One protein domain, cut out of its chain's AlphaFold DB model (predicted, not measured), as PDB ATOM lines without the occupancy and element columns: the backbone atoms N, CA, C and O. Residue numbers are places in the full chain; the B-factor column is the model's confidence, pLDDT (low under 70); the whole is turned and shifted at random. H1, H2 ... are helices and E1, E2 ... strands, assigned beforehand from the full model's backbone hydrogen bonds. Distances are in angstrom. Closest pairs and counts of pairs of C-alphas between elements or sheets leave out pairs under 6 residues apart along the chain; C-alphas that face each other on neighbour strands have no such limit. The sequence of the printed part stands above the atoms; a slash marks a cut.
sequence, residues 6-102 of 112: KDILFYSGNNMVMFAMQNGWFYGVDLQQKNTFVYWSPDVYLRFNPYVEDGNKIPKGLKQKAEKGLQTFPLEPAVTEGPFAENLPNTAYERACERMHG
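This is residues 6 to 102 of the 112 residues of an uncharacterized protein of Acidaminococcaceae bacterium (UniProt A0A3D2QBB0). A strongly twisted sheet of five strands forms the body, with the longest helix, H2, laid across one face of it and the short helix H1 grazing the sheet elsewhere. Beyond the last strand, E5, a long loop of residues 78 to 90 leads away to H3, which is off the sheet; within that loop residues 81 to 87 stick out. The printed part has 97 residues with three named helices and five named strands, in the order E1 E2 E3 E4 H1 H2 E5 H3, and its class is mixed, helices and strands. The mixed sheet runs E1, E2, E3, E4, E5: the first four strands are antiparallel in turn, and E5 is parallel to E4. The whole is compact, with a radius of gyration of the C-alphas of 13.2 A, and rounded, spanning 35 by 30 by 26 A.

Start at the first printed residue, where E1, residues 6 to 12, is an edge strand of the sheet. E2, residues 16 to 21, forms a hairpin with it, and there N 9 and O 18 are 2.9 A apart, within hydrogen-bond range. Next comes E3, residues 26 to 30, in a hairpin with E2, where N 19 and O 27 are 2.8 A apart. E4, residues 35 to 39, makes a hairpin with E3, with N 28 and O 37 at 2.8 A. These four strands are a meander, each the antiparallel neighbour of the one before. Look next at H1, residues 43 to 48, which only grazes the sheet with its residues 43 to 46. On the way to H2, residues 60 to 72, find residues 53 to 54, paired antiparallel with residues 10 to 11 of E1. H2 is on one face of the sheet, two layers in all, at a height of 9.0 A over it. It runs across the strands, at 63 degrees to E2 on the local plane. It is over E2 and, only just, over E3, on which 3 of its C-alphas fall. The closest C-alphas of E3 and H2 are those of Val 29 and Leu 70, 6.0 A apart. E1 and H2 are near each other, with 5 pairs of C-alphas within 10 A. E5, residues 75 to 77, is the other edge strand, parallel to E4 at 43 degrees, with N 38 and O 76 at 2.8 A. E4, H1, H2 and E5 form a strand-helix-strand unit, two parallel neighbour strands with helices between them. H3, residues 91 to 101, is not on the sheet and is apart from H2. H1 and H3 only just touch, with 3 pairs of C-alphas within 8 A; the closest are those of Arg 47 and Tyr 93, 6.5 A apart. They run opposite ways at a shallow tilt of 33 degrees, only just short of steep. Every O i to N i+4 pair is within hydrogen-bond range in H2 and H3; in H1 it is 1 of 2.

Find C-alpha 6 at (172.659, 114.146, 126.700); from there E1 runs 18.7 A to C-alpha 12. E2 measures 15.4 A from first to last C-alpha, E3 and E4 12.8 A each, and H1 8.9 A. Look for C-alpha 60 at (155.664, 112.888, 126.837), where H2 begins its 18.4 A. E5 is 6.8 A long, and H3 runs 15.4 A to C-alpha 101 at (172.890, 129.208, 118.900).

The two C-alphas farthest apart are those of Gly 61 and Glu 86, at 37.6 A. The printed part has no cut. The links from H1 to H2 and from E5 to H3 are long, and the others are tight. Look in the B-factor column for the mean pLDDT of the printed part, 78.2; residue 14 and residues 78 to 102 are under 70, and H3 has a mean of 51.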
ATOM      1  N   LYS A   6     172.491 112.939 125.892       91.88
ATOM      2  CA  LYS A   6     172.659 114.146 126.700       91.88
ATOM      3  C   LYS A   6     171.411 115.020 126.619       91.88
ATOM      4  O   LYS A   6     170.983 115.542 127.640       91.88
ATOM      5  N   ASP A   7     170.866 115.178 125.415       93.00
ATOM      6  CA  ASP A   7     169.757 116.093 125.156       93.00
ATOM      7  C   ASP A   7     168.905 115.647 123.958       93.00
ATOM      8  O   ASP A   7     169.359 114.849 123.132       93.00
ATOM      9  N   ILE A   8     167.684 116.171 123.862       93.19
ATOM     10  CA  ILE A   8     166.816 116.059 122.686       93.19
ATOM     11  C   ILE A   8     166.842 117.414 121.989       93.19
ATOM     12  O   ILE A   8     166.348 118.396 122.529       93.19
ATOM     13  N   LEU A   9     167.405 117.467 120.785       92.12
ATOM     14  CA  LEU A   9     167.586 118.730 120.069       92.12
ATOM     15  C   LEU A   9     166.263 119.230 119.486       92.12
ATOM     16  O   LEU A   9     165.874 120.381 119.670       92.12
ATOM     17  N   PHE A  10     165.564 118.346 118.781       92.75
ATOM     18  CA  PHE A  10     164.304 118.654 118.122       92.75
ATOM     19  C   PHE A  10     163.531 117.379 117.801       92.75
ATOM     20  O   PHE A  10     164.073 116.268 117.819       92.75
ATOM     21  N   TYR A  11     162.259 117.548 117.464       92.69
ATOM     22  CA  TYR A  11     161.431 116.499 116.881       92.69
ATOM     23  C   TYR A  11     160.693 117.023 115.651       92.69
ATOM     24  O   TYR A  11     160.474 118.222 115.519       92.69
ATOM     25  N   SER A  12     160.310 116.138 114.737       86.44
ATOM     26  CA  SER A  12     159.427 116.484 113.624       86.44
ATOM     27  C   SER A  12     158.047 115.863 113.821       86.44
ATOM     28  O   SER A  12     157.912 114.767 114.377       86.44
ATOM     29  N   GLY A  13     157.013 116.541 113.316       71.56
ATOM     30  CA  GLY A  13     155.640 116.020 113.282       71.56
ATOM     31  C   GLY A  13     155.499 114.699 112.508       71.56
ATOM     32  O   GLY A  13     154.528 113.974 112.701       71.56
ATOM     33  N   ASN A  14     156.510 114.333 111.710       66.31
ATOM     34  CA  ASN A  14     156.620 113.055 111.002       66.31
ATOM     35  C   ASN A  14     157.216 111.924 111.878       66.31
ATOM     36  O   ASN A  14     157.652 110.903 111.364       66.31
ATOM     37  N   ASN A  15     157.193 112.076 113.207       80.50
ATOM     38  CA  ASN A  15     157.630 111.102 114.219       80.50
ATOM     39  C   ASN A  15     159.138 110.802 114.270       80.50
ATOM     40  O   ASN A  15     159.532 109.712 114.697       80.50
ATOM     41  N   MET A  16     159.980 111.764 113.894       90.00
ATOM     42  CA  MET A  16     161.421 111.662 114.111       90.00
ATOM     43  C   MET A  16     161.856 112.492 115.317       90.00
ATOM     44  O   MET A  16     161.398 113.619 115.492       90.00
ATOM     45  N   VAL A  17     162.753 111.951 116.142       94.56
ATOM     46  CA  VAL A  17     163.319 112.642 117.312       94.56
ATOM     47  C   VAL A  17     164.839 112.598 117.239       94.56
ATOM     48  O   VAL A  17     165.420 111.522 117.107       94.56
ATOM     49  N   MET A  18     165.479 113.763 117.328       94.88
ATOM     50  CA  MET A  18     166.932 113.891 117.258       94.88
ATOM     51  C   MET A  18     167.540 113.990 118.656       94.88
ATOM     52  O   MET A  18     167.276 114.936 119.400       94.88
ATOM     53  N   PHE A  19     168.401 113.034 118.983       95.06
ATOM     54  CA  PHE A  19     169.127 112.960 120.243       95.06
ATOM     55  C   PHE A  19     170.579 113.389 120.051       95.06
ATOM     56  O   PHE A  19     171.277 112.872 119.179       95.06
ATOM     57  N   ALA A  20     171.066 114.286 120.905       93.19
ATOM     58  CA  ALA A  20     172.495 114.517 121.061       93.19
ATOM     59  C   ALA A  20     173.056 113.464 122.020       93.19
ATOM     60  O   ALA A  20     172.659 113.406 123.186       93.19
ATOM     61  N   MET A  21     173.965 112.620 121.546       93.25
ATOM     62  CA  MET A  21     174.500 111.500 122.316       93.25
ATOM     63  C   MET A  21     175.705 111.915 123.162       93.25
ATOM     64  O   MET A  21     176.454 112.825 122.812       93.25
ATOM     65  N   GLN A  22     175.940 111.220 124.279       91.19
ATOM     66  CA  GLN A  22     177.109 111.491 125.132       91.19
ATOM     67  C   GLN A  22     178.448 111.209 124.431       91.19
ATOM     68  O   GLN A  22     179.464 111.787 124.797       91.19
ATOM     69  N   ASN A  23     178.448 110.351 123.409       84.94
ATOM     70  CA  ASN A  23     179.627 110.027 122.604       84.94
ATOM     71  C   ASN A  23     179.926 111.061 121.497       84.94
ATOM     72  O   ASN A  23     180.795 110.809 120.668       84.94
ATOM     73  N   GLY A  24     179.199 112.183 121.456       86.12
ATOM     74  CA  GLY A  24     179.405 113.268 120.490       86.12
ATOM     75  C   GLY A  24     178.680 113.104 119.151       86.12
ATOM     76  O   GLY A  24     178.753 114.007 118.325       86.12
ATOM     77  N   TRP A  25     177.969 111.995 118.935       89.75
ATOM     78  CA  TRP A  25     177.167 111.767 117.727       89.75
ATOM     79  C   TRP A  25     175.712 112.216 117.897       89.75
ATOM     80  O   TRP A  25     175.240 112.451 119.010       89.75
ATOM     81  N   PHE A  26     174.975 112.279 116.789       91.44
ATOM     82  CA  PHE A  26     173.567 112.680 116.773       91.44
ATOM     83  C   PHE A  26     172.708 111.556 116.219       91.44
ATOM     84  O   PHE A  26     172.962 111.062 115.123       91.44
ATOM     85  N   TYR A  27     171.752 111.073 117.006       94.06
ATOM     86  CA  TYR A  27     170.961 109.892 116.663       94.06
ATOM     87  C   TYR A  27     169.528 110.329 116.389       94.06
ATOM     88  O   TYR A  27     168.836 110.821 117.279       94.06
ATOM     89  N   GLY A  28     169.081 110.148 115.154       94.06
ATOM     90  CA  GLY A  28     167.719 110.413 114.734       94.06
ATOM     91  C   GLY A  28     166.877 109.151 114.794       94.06
ATOM     92  O   GLY A  28     167.037 108.262 113.963       94.06
ATOM     93  N   VAL A  29     165.982 109.065 115.772       94.94
ATOM     94  CA  VAL A  29     165.051 107.941 115.900       94.94
ATOM     95  C   VAL A  29     163.824 108.226 115.054       94.94
ATOM     96  O   VAL A  29     163.052 109.125 115.387       94.94
ATOM     97  N   ASP A  30     163.634 107.449 113.993       93.06
ATOM     98  CA  ASP A  30     162.438 107.481 113.159       93.06
ATOM     99  C   ASP A  30     161.455 106.410 113.655       93.06
ATOM    100  O   ASP A  30     161.685 105.204 113.525       93.06
ATOM    101  N   LEU A  31     160.350 106.839 114.266       92.62
ATOM    102  CA  LEU A  31     159.345 105.919 114.805       92.62
ATOM    103  C   LEU A  31     158.477 105.269 113.723       92.62
ATOM    104  O   LEU A  31     157.856 104.240 113.998       92.62
ATOM    105  N   GLN A  32     158.405 105.862 112.530       90.12
ATOM    106  CA  GLN A  32     157.642 105.327 111.409       90.12
ATOM    107  C   GLN A  32     158.422 104.197 110.733       90.12
ATOM    108  O   GLN A  32     157.881 103.106 110.556       90.12
ATOM    109  N   GLN A  33     159.696 104.437 110.418       89.31
ATOM    110  CA  GLN A  33     160.590 103.447 109.808       89.31
ATOM    111  C   GLN A  33     161.129 102.433 110.823       89.31
ATOM    112  O   GLN A  33     161.582 101.360 110.441       89.31
ATOM    113  N   LYS A  34     161.033 102.746 112.122       93.00
ATOM    114  CA  LYS A  34     161.582 101.950 113.230       93.00
ATOM    115  C   LYS A  34     163.095 101.746 113.134       93.00
ATOM    116  O   LYS A  34     163.601 100.708 113.553       93.00
ATOM    117  N   ASN A  35     163.798 102.774 112.663       92.31
ATOM    118  CA  ASN A  35     165.252 102.812 112.529       92.31
ATOM    119  C   ASN A  35     165.846 103.959 113.354       92.31
ATOM    120  O   ASN A  35     165.164 104.924 113.712       92.31
ATOM    121  N   THR A  36     167.130 103.841 113.690       93.12
ATOM    122  CA  THR A  36     167.911 104.929 114.290       93.12
ATOM    123  C   THR A  36     169.028 105.327 113.341       93.12
ATOM    124  O   THR A  36     169.991 104.585 113.165       93.12
ATOM    125  N   PHE A  37     168.921 106.519 112.768       91.12
ATOM    126  CA  PHE A  37     169.925 107.070 111.870       91.12
ATOM    127  C   PHE A  37     171.025 107.783 112.654       91.12
ATOM    128  O   PHE A  37     170.744 108.586 113.545       91.12
ATOM    129  N   VAL A  38     172.283 107.509 112.323       89.31
ATOM    130  CA  VAL A  38     173.447 108.148 112.946       89.31
ATOM    131  C   VAL A  38     173.956 109.275 112.055       89.31
ATOM    132  O   VAL A  38     174.321 109.050 110.902       89.31
ATOM    133  N   TYR A  39     174.020 110.478 112.616       86.62
ATOM    134  CA  TYR A  39     174.489 111.694 111.964       86.62
ATOM    135  C   TYR A  39     175.735 112.236 112.663       86.62
ATOM    136  O   TYR A  39     175.832 112.245 113.892       86.62
ATOM    137  N   TRP A  40     176.665 112.752 111.863       82.44
ATOM    138  CA  TRP A  40     177.832 113.496 112.345       82.44
ATOM    139  C   TRP A  40     177.490 114.953 112.705       82.44
ATOM    140  O   TRP A  40     178.186 115.564 113.508       82.44
ATOM    141  N   SER A  41     176.405 115.494 112.142       84.50
ATOM    142  CA  SER A  41     175.832 116.795 112.493       84.50
ATOM    143  C   SER A  41     174.302 116.757 112.357       84.50
ATOM    144  O   SER A  41     173.800 116.186 111.381       84.50
ATOM    145  N   PRO A  42     173.538 117.377 113.281       83.00
ATOM    146  CA  PRO A  42     172.083 117.478 113.170       83.00
ATOM    147  C   PRO A  42     171.640 118.308 111.955       83.00
ATOM    148  O   PRO A  42     170.542 118.108 111.435       83.00
ATOM    149  N   ASP A  43     172.512 119.189 111.457       82.25
ATOM    150  CA  ASP A  43     172.269 120.043 110.292       82.25
ATOM    151  C   ASP A  43     171.996 119.236 109.027       82.25
ATOM    152  O   ASP A  43     171.237 119.663 108.159       82.25
ATOM    153  N   VAL A  44     172.591 118.043 108.935       80.12
ATOM    154  CA  VAL A  44     172.374 117.126 107.816       80.12
ATOM    155  C   VAL A  44     170.892 116.793 107.693       80.12
ATOM    156  O   VAL A  44     170.364 116.822 106.590       80.12
ATOM    157  N   TYR A  45     170.199 116.553 108.810       81.12
ATOM    158  CA  TYR A  45     168.758 116.313 108.797       81.12
ATOM    159  C   TYR A  45     167.966 117.583 108.471       81.12
ATOM    160  O   TYR A  45     167.067 117.558 107.630       81.12
ATOM    161  N   LEU A  46     168.318 118.704 109.106       82.88
ATOM    162  CA  LEU A  46     167.586 119.967 108.965       82.88
ATOM    163  C   LEU A  46     167.622 120.534 107.543       82.88
ATOM    164  O   LEU A  46     166.692 121.233 107.146       82.88
ATOM    165  N   ARG A  47     168.657 120.210 106.758       78.88
ATOM    166  CA  ARG A  47     168.702 120.542 105.327       78.88
ATOM    167  C   ARG A  47     167.537 119.917 104.561       78.88
ATOM    168  O   ARG A  47     166.935 120.593 103.737       78.88
ATOM    169  N   PHE A  48     167.194 118.663 104.846       75.06
ATOM    170  CA  PHE A  48     166.114 117.958 104.147       75.06
ATOM    171  C   PHE A  48     164.747 118.183 104.788       75.06
ATOM    172  O   PHE A  48     163.733 118.168 104.095       75.06
ATOM    173  N   ASN A  49     164.711 118.401 106.102       77.75
ATOM    174  CA  ASN A  49     163.476 118.647 106.826       77.75
ATOM    175  C   ASN A  49     163.629 119.828 107.799       77.75
ATOM    176  O   ASN A  49     163.935 119.626 108.977       77.75
ATOM    177  N   PRO A  50     163.412 121.070 107.328       77.62
ATOM    178  CA  PRO A  50     163.578 122.261 108.157       77.62
ATOM    179  C   PRO A  50     162.417 122.484 109.139       77.62
ATOM    180  O   PRO A  50     162.511 123.344 110.017       77.62
ATOM    181  N   TYR A  51     161.311 121.748 108.995       84.12
ATOM    182  CA  TYR A  51     160.112 121.910 109.817       84.12
ATOM    183  C   TYR A  51     160.178 121.002 111.044       84.12
ATOM    184  O   TYR A  51     159.590 119.919 111.087       84.12
ATOM    185  N   VAL A  52     160.914 121.468 112.050       88.25
ATOM    186  CA  VAL A  52     161.070 120.789 113.338       88.25
ATOM    187  C   VAL A  52     160.564 121.648 114.491       88.25
ATOM    188  O   VAL A  52     160.520 122.879 114.423       88.25
ATOM    189  N   GLU A  53     160.193 120.976 115.567       90.62
ATOM    190  CA  GLU A  53     159.755 121.548 116.826       90.62
ATOM    191  C   GLU A  53     160.849 121.394 117.891       90.62
ATOM    192  O   GLU A  53     161.686 120.491 117.841       90.62
ATOM    193  N   ASP A  54     160.840 122.305 118.863       87.44
ATOM    194  CA  ASP A  54     161.812 122.373 119.960       87.44
ATOM    195  C   ASP A  54     161.773 121.104 120.825       87.44
ATOM    196  O   ASP A  54     160.725 120.754 121.375       87.44
ATOM    197  N   GLY A  55     162.920 120.440 121.000       87.44
ATOM    198  CA  GLY A  55     163.042 119.216 121.791       87.44
ATOM    199  C   GLY A  55     162.575 119.354 123.245       87.44
ATOM    200  O   GLY A  55     162.079 118.384 123.816       87.44
ATOM    201  N   ASN A  56     162.609 120.560 123.821       87.94
ATOM    202  CA  ASN A  56     162.105 120.824 125.175       87.94
ATOM    203  C   ASN A  56     160.579 120.728 125.289       87.94
ATOM    204  O   ASN A  56     160.044 120.564 126.385       87.94
ATOM    205  N   LYS A  57     159.868 120.835 124.162       90.38
ATOM    206  CA  LYS A  57     158.401 120.806 124.092       90.38
ATOM    207  C   LYS A  57     157.856 119.458 123.630       90.38
ATOM    208  O   LYS A  57     156.652 119.330 123.421       90.38
ATOM    209  N   ILE A  58     158.722 118.452 123.499       90.94
ATOM    210  CA  ILE A  58     158.337 117.127 123.026       90.94
ATOM    211  C   ILE A  58     157.192 116.534 123.871       90.94
ATOM    212  O   ILE A  58     157.300 116.439 125.101       90.94
ATOM    213  N   PRO A  59     156.092 116.074 123.246       92.44
ATOM    214  CA  PRO A  59     155.027 115.392 123.965       92.44
ATOM    215  C   PRO A  59     155.556 114.156 124.703       92.44
ATOM    216  O   PRO A  59     156.263 113.326 124.128       92.44
ATOM    217  N   LYS A  60     155.162 113.975 125.971       92.56
ATOM    218  CA  LYS A  60     155.664 112.888 126.837       92.56
ATOM    219  C   LYS A  60     155.548 111.499 126.194       92.56
ATOM    220  O   LYS A  60     156.477 110.701 126.284       92.56
ATOM    221  N   GLY A  61     154.430 111.217 125.522       91.81
ATOM    222  CA  GLY A  61     154.218 109.940 124.835       91.81
ATOM    223  C   GLY A  61     155.143 109.734 123.632       91.81
ATOM    224  O   GLY A  61     155.585 108.614 123.386       91.81
ATOM    225  N   LEU A  62     155.476 110.809 122.909       92.31
ATOM    226  CA  LEU A  62     156.428 110.761 121.799       92.31
ATOM    227  C   LEU A  62     157.846 110.514 122.324       92.31
ATOM    228  O   LEU A  62     158.527 109.613 121.840       92.31
ATOM    229  N   LYS A  63     158.238 111.237 123.378       93.31
ATOM    230  CA  LYS A  63     159.529 111.071 124.057       93.31
ATOM    231  C   LYS A  63     159.765 109.630 124.509       93.31
ATOM    232  O   LYS A  63     160.777 109.043 124.149       93.31
ATOM    233  N   GLN A  64     158.806 109.027 125.212       94.69
ATOM    234  CA  GLN A  64     158.926 107.642 125.687       94.69
ATOM    235  C   GLN A  64     159.078 106.632 124.542       94.69
ATOM    236  O   GLN A  64     159.872 105.694 124.634       94.69
ATOM    237  N   LYS A  65     158.330 106.813 123.444       94.75
ATOM    238  CA  LYS A  65     158.461 105.958 122.255       94.75
ATOM    239  C   LYS A  65     159.836 106.112 121.613       94.75
ATOM    240  O   LYS A  65     160.432 105.106 121.244       94.75
ATOM    241  N   ALA A  66     160.332 107.342 121.507       94.56
ATOM    242  CA  ALA A  66     161.630 107.640 120.922       94.56
ATOM    243  C   ALA A  66     162.791 107.128 121.779       94.56
ATOM    244  O   ALA A  66     163.708 106.530 121.237       94.56
ATOM    245  N   GLU A  67     162.729 107.260 123.104       94.94
ATOM    246  CA  GLU A  67     163.721 106.682 124.021       94.94
ATOM    247  C   GLU A  67     163.740 105.153 123.945       94.94
ATOM    248  O   GLU A  67     164.808 104.542 123.921       94.94
ATOM    249  N   LYS A  68     162.564 104.518 123.843       95.00
ATOM    250  CA  LYS A  68     162.478 103.073 123.609       95.00
ATOM    251  C   LYS A  68     163.091 102.706 122.256       95.00
ATOM    252  O   LYS A  68     163.939 101.823 122.202       95.00
ATOM    253  N   GLY A  69     162.705 103.417 121.195       94.12
ATOM    254  CA  GLY A  69     163.237 103.249 119.844       94.12
ATOM    255  C   GLY A  69     164.755 103.398 119.798       94.12
ATOM    256  O   GLY A  69     165.431 102.528 119.260       94.12
ATOM    257  N   LEU A  70     165.298 104.407 120.480       94.69
ATOM    258  CA  LEU A  70     166.732 104.640 120.614       94.69
ATOM    259  C   LEU A  70     167.457 103.407 121.147       94.69
ATOM    260  O   LEU A  70     168.559 103.137 120.691       94.69
ATOM    261  N   GLN A  71     166.869 102.645 122.073       93.38
ATOM    262  CA  GLN A  71     167.485 101.420 122.601       93.38
ATOM    263  C   GLN A  71     167.232 100.186 121.727       93.38
ATOM    264  O   GLN A  71     168.085  99.302 121.669       93.38
ATOM    265  N   THR A  72     166.073 100.099 121.071       93.75
ATOM    266  CA  THR A  72     165.615  98.854 120.430       93.75
ATOM    267  C   THR A  72     165.805  98.800 118.922       93.75
ATOM    268  O   THR A  72     165.876  97.711 118.363       93.75
ATOM    269  N   PHE A  73     165.829  99.944 118.244       93.56
ATOM    270  CA  PHE A  73     165.880  99.988 116.787       93.56
ATOM    271  C   PHE A  73     167.298  99.711 116.271       93.56
ATOM    272  O   PHE A  73     168.283 100.004 116.970       93.56
ATOM    273  N   PRO A  74     167.431  99.140 115.063       91.50
ATOM    274  CA  PRO A  74     168.727  99.005 114.416       91.50
ATOM    275  C   PRO A  74     169.349 100.386 114.178       91.50
ATOM    276  O   PRO A  74     168.647 101.384 113.996       91.50
ATOM    277  N   LEU A  75     170.682 100.432 114.234       87.81
ATOM    278  CA  LEU A  75     171.442 101.621 113.860       87.81
ATOM    279  C   LEU A  75     171.755 101.546 112.378       87.81
ATOM    280  O   LEU A  75     172.307 100.548 111.917       87.81
ATOM    281  N   GLU A  76     171.475 102.631 111.680       82.50
ATOM    282  CA  GLU A  76     171.840 102.809 110.286       82.50
ATOM    283  C   GLU A  76     172.666 104.090 110.160       82.50
ATOM    284  O   GLU A  76     172.353 105.099 110.804       82.50
ATOM    285  N   PRO A  77     173.749 104.094 109.368       76.69
ATOM    286  CA  PRO A  77     174.348 105.357 108.978       76.69
ATOM    287  C   PRO A  77     173.288 106.161 108.218       76.69
ATOM    288  O   PRO A  77     172.567 105.604 107.392       76.69
ATOM    289  N   ALA A  78     173.177 107.460 108.487       68.69
ATOM    290  CA  ALA A  78     172.367 108.321 107.638       68.69
ATOM    291  C   ALA A  78     173.008 108.353 106.241       68.69
ATOM    292  O   ALA A  78     173.992 109.060 106.021       68.69
ATOM    293  N   VAL A  79     172.506 107.528 105.321       54.78
ATOM    294  CA  VAL A  79     173.024 107.448 103.957       54.78
ATOM    295  C   VAL A  79     172.674 108.755 103.246       54.78
ATOM    296  O   VAL A  79     171.508 109.064 103.013       54.78
ATOM    297  N   THR A  80     173.691 109.546 102.905       49.97
ATOM    298  CA  THR A  80     173.568 110.703 102.012       49.97
ATOM    299  C   THR A  80     173.514 110.224 100.560       49.97
ATOM    300  O   THR A  80     174.419 110.509  99.780       49.97
ATOM    301  N   GLU A  81     172.510 109.437 100.182       36.47
ATOM    302  CA  GLU A  81     172.325 109.041  98.782       36.47
ATOM    303  C   GLU A  81     171.409 110.052  98.084       36.47
ATOM    304  O   GLU A  81     170.187 110.009  98.194       36.47
ATOM    305  N   GLY A  82     172.027 111.010  97.387       36.59
ATOM    306  CA  GLY A  82     171.340 111.938  96.489       36.59
ATOM    307  C   GLY A  82     172.255 113.068  95.983       36.59
ATOM    308  O   GLY A  82     172.957 113.680  96.789       36.59
ATOM    309  N   PRO A  83     172.262 113.389  94.673       36.03
ATOM    310  CA  PRO A  83     173.150 114.383  94.068       36.03
ATOM    311  C   PRO A  83     172.664 115.815  94.339       36.03
ATOM    312  O   PRO A  83     172.268 116.518  93.423       36.03
ATOM    313  N   PHE A  84     172.634 116.263  95.594       46.91
ATOM    314  CA  PHE A  84     172.186 117.627  95.925       46.91
ATOM    315  C   PHE A  84     172.989 118.258  97.067       46.91
ATOM    316  O   PHE A  84     172.453 118.951  97.928       46.91
ATOM    317  N   ALA A  85     174.310 118.078  97.032       40.41
ATOM    318  CA  ALA A  85     175.231 118.852  97.859       40.41
ATOM    319  C   ALA A  85     175.269 120.358  97.501       40.41
ATOM    320  O   ALA A  85     175.901 121.116  98.230       40.41
ATOM    321  N   GLU A  86     174.597 120.813  96.433       38.50
ATOM    322  CA  GLU A  86     174.861 122.147  95.871       38.50
ATOM    323  C   GLU A  86     173.719 123.173  95.881       38.50
ATOM    324  O   GLU A  86     174.021 124.340  95.678       38.50
ATOM    325  N   ASN A  87     172.442 122.856  96.143       41.59
ATOM    326  CA  ASN A  87     171.383 123.872  95.952       41.59
ATOM    327  C   ASN A  87     170.163 123.749  96.881       41.59
ATOM    328  O   ASN A  87     169.057 123.455  96.432       41.59
ATOM    329  N   LEU A  88     170.322 124.067  98.169       43.41
ATOM    330  CA  LEU A  88     169.184 124.488  98.996       43.41
ATOM    331  C   LEU A  88     169.410 125.923  99.489       43.41
ATOM    332  O   LEU A  88     170.484 126.218 100.014       43.41
ATOM    333  N   PRO A  89     168.433 126.835  99.320       42.62
ATOM    334  CA  PRO A  89     168.586 128.221  99.731       42.62
ATOM    335  C   PRO A  89     168.768 128.306 101.251       42.62
ATOM    336  O   PRO A  89     167.964 127.797 102.031       42.62
ATOM    337  N   ASN A  90     169.836 129.000 101.641       52.16
ATOM    338  CA  ASN A  90     170.407 129.137 102.985       52.16
ATOM    339  C   ASN A  90     169.433 129.597 104.095       52.16
ATOM    340  O   ASN A  90     169.780 129.599 105.268       52.16
ATOM    341  N   THR A  91     168.207 130.002 103.766       49.91
ATOM    342  CA  THR A  91     167.349 130.811 104.644       49.91
ATOM    343  C   THR A  91     166.603 130.020 105.716       49.91
ATOM    344  O   THR A  91     166.369 130.546 106.804       49.91
ATOM    345  N   ALA A  92     166.217 128.768 105.453       49.12
ATOM    346  CA  ALA A  92     165.575 127.922 106.466       49.12
ATOM    347  C   ALA A  92     166.602 127.383 107.477       49.12
ATOM    348  O   ALA A  92     166.352 127.391 108.683       49.12
ATOM    349  N   TYR A  93     167.780 127.007 106.973       46.56
ATOM    350  CA  TYR A  93     168.936 126.571 107.750       46.56
ATOM    351  C   TYR A  93     169.464 127.685 108.665       46.56
ATOM    352  O   TYR A  93     169.528 127.500 109.879       46.56
ATOM    353  N   GLU A  94     169.726 128.880 108.119       49.59
ATOM    354  CA  GLU A  94     170.163 130.043 108.903       49.59
ATOM    355  C   GLU A  94     169.180 130.362 110.037       49.59
ATOM    356  O   GLU A  94     169.596 130.554 111.178       49.59
ATOM    357  N   ARG A  95     167.864 130.323 109.778       52.50
ATOM    358  CA  ARG A  95     166.840 130.586 110.804       52.50
ATOM    359  C   ARG A  95     166.780 129.521 111.902       52.50
ATOM    360  O   ARG A  95     166.409 129.856 113.027       52.50
ATOM    361  N   ALA A  96     167.080 128.260 111.592       50.66
ATOM    362  CA  ALA A  96     167.123 127.184 112.581       50.66
ATOM    363  C   ALA A  96     168.381 127.298 113.460       50.66
ATOM    364  O   ALA A  96     168.280 127.264 114.689       50.66
ATOM    365  N   CYS A  97     169.543 127.552 112.850       48.69
ATOM    366  CA  CYS A  97     170.801 127.774 113.564       48.69
ATOM    367  C   CYS A  97     170.766 129.047 114.429       48.69
ATOM    368  O   CYS A  97     171.224 129.023 115.572       48.69
ATOM    369  N   GLU A  98     170.175 130.145 113.939       53.84
ATOM    370  CA  GLU A  98     170.019 131.399 114.693       53.84
ATOM    371  C   GLU A  98     169.186 131.228 115.972       53.84
ATOM    372  O   GLU A  98     169.470 131.894 116.973       53.84
ATOM    373  N   ARG A  99     168.183 130.336 115.955       54.78
ATOM    374  CA  ARG A  99     167.352 130.026 117.130       54.78
ATOM    375  C   ARG A  99     168.073 129.153 118.150       54.78
ATOM    376  O   ARG A  99     167.881 129.375 119.339       54.78
ATOM    377  N   MET A 100     168.883 128.190 117.707       51.16
ATOM    378  CA  MET A 100     169.577 127.263 118.613       51.16
ATOM    379  C   MET A 100     170.863 127.843 119.212       51.16
ATOM    380  O   MET A 100     171.195 127.534 120.352       51.16
ATOM    381  N   HIS A 101     171.576 128.703 118.479       49.00
ATOM    382  CA  HIS A 101     172.890 129.208 118.900       49.00
ATOM    383  C   HIS A 101     172.917 130.689 119.288       49.00
ATOM    384  O   HIS A 101     173.955 131.165 119.737       49.00
ATOM    385  N   GLY A 102     171.800 131.412 119.155       42.62
ATOM    386  CA  GLY A 102     171.728 132.844 119.438       42.62
ATOM    387  C   GLY A 102     172.564 133.661 118.449       42.62
ATOM    388  O   GLY A 102     173.773 133.769 118.597       42.62
TER     389      GLY A 102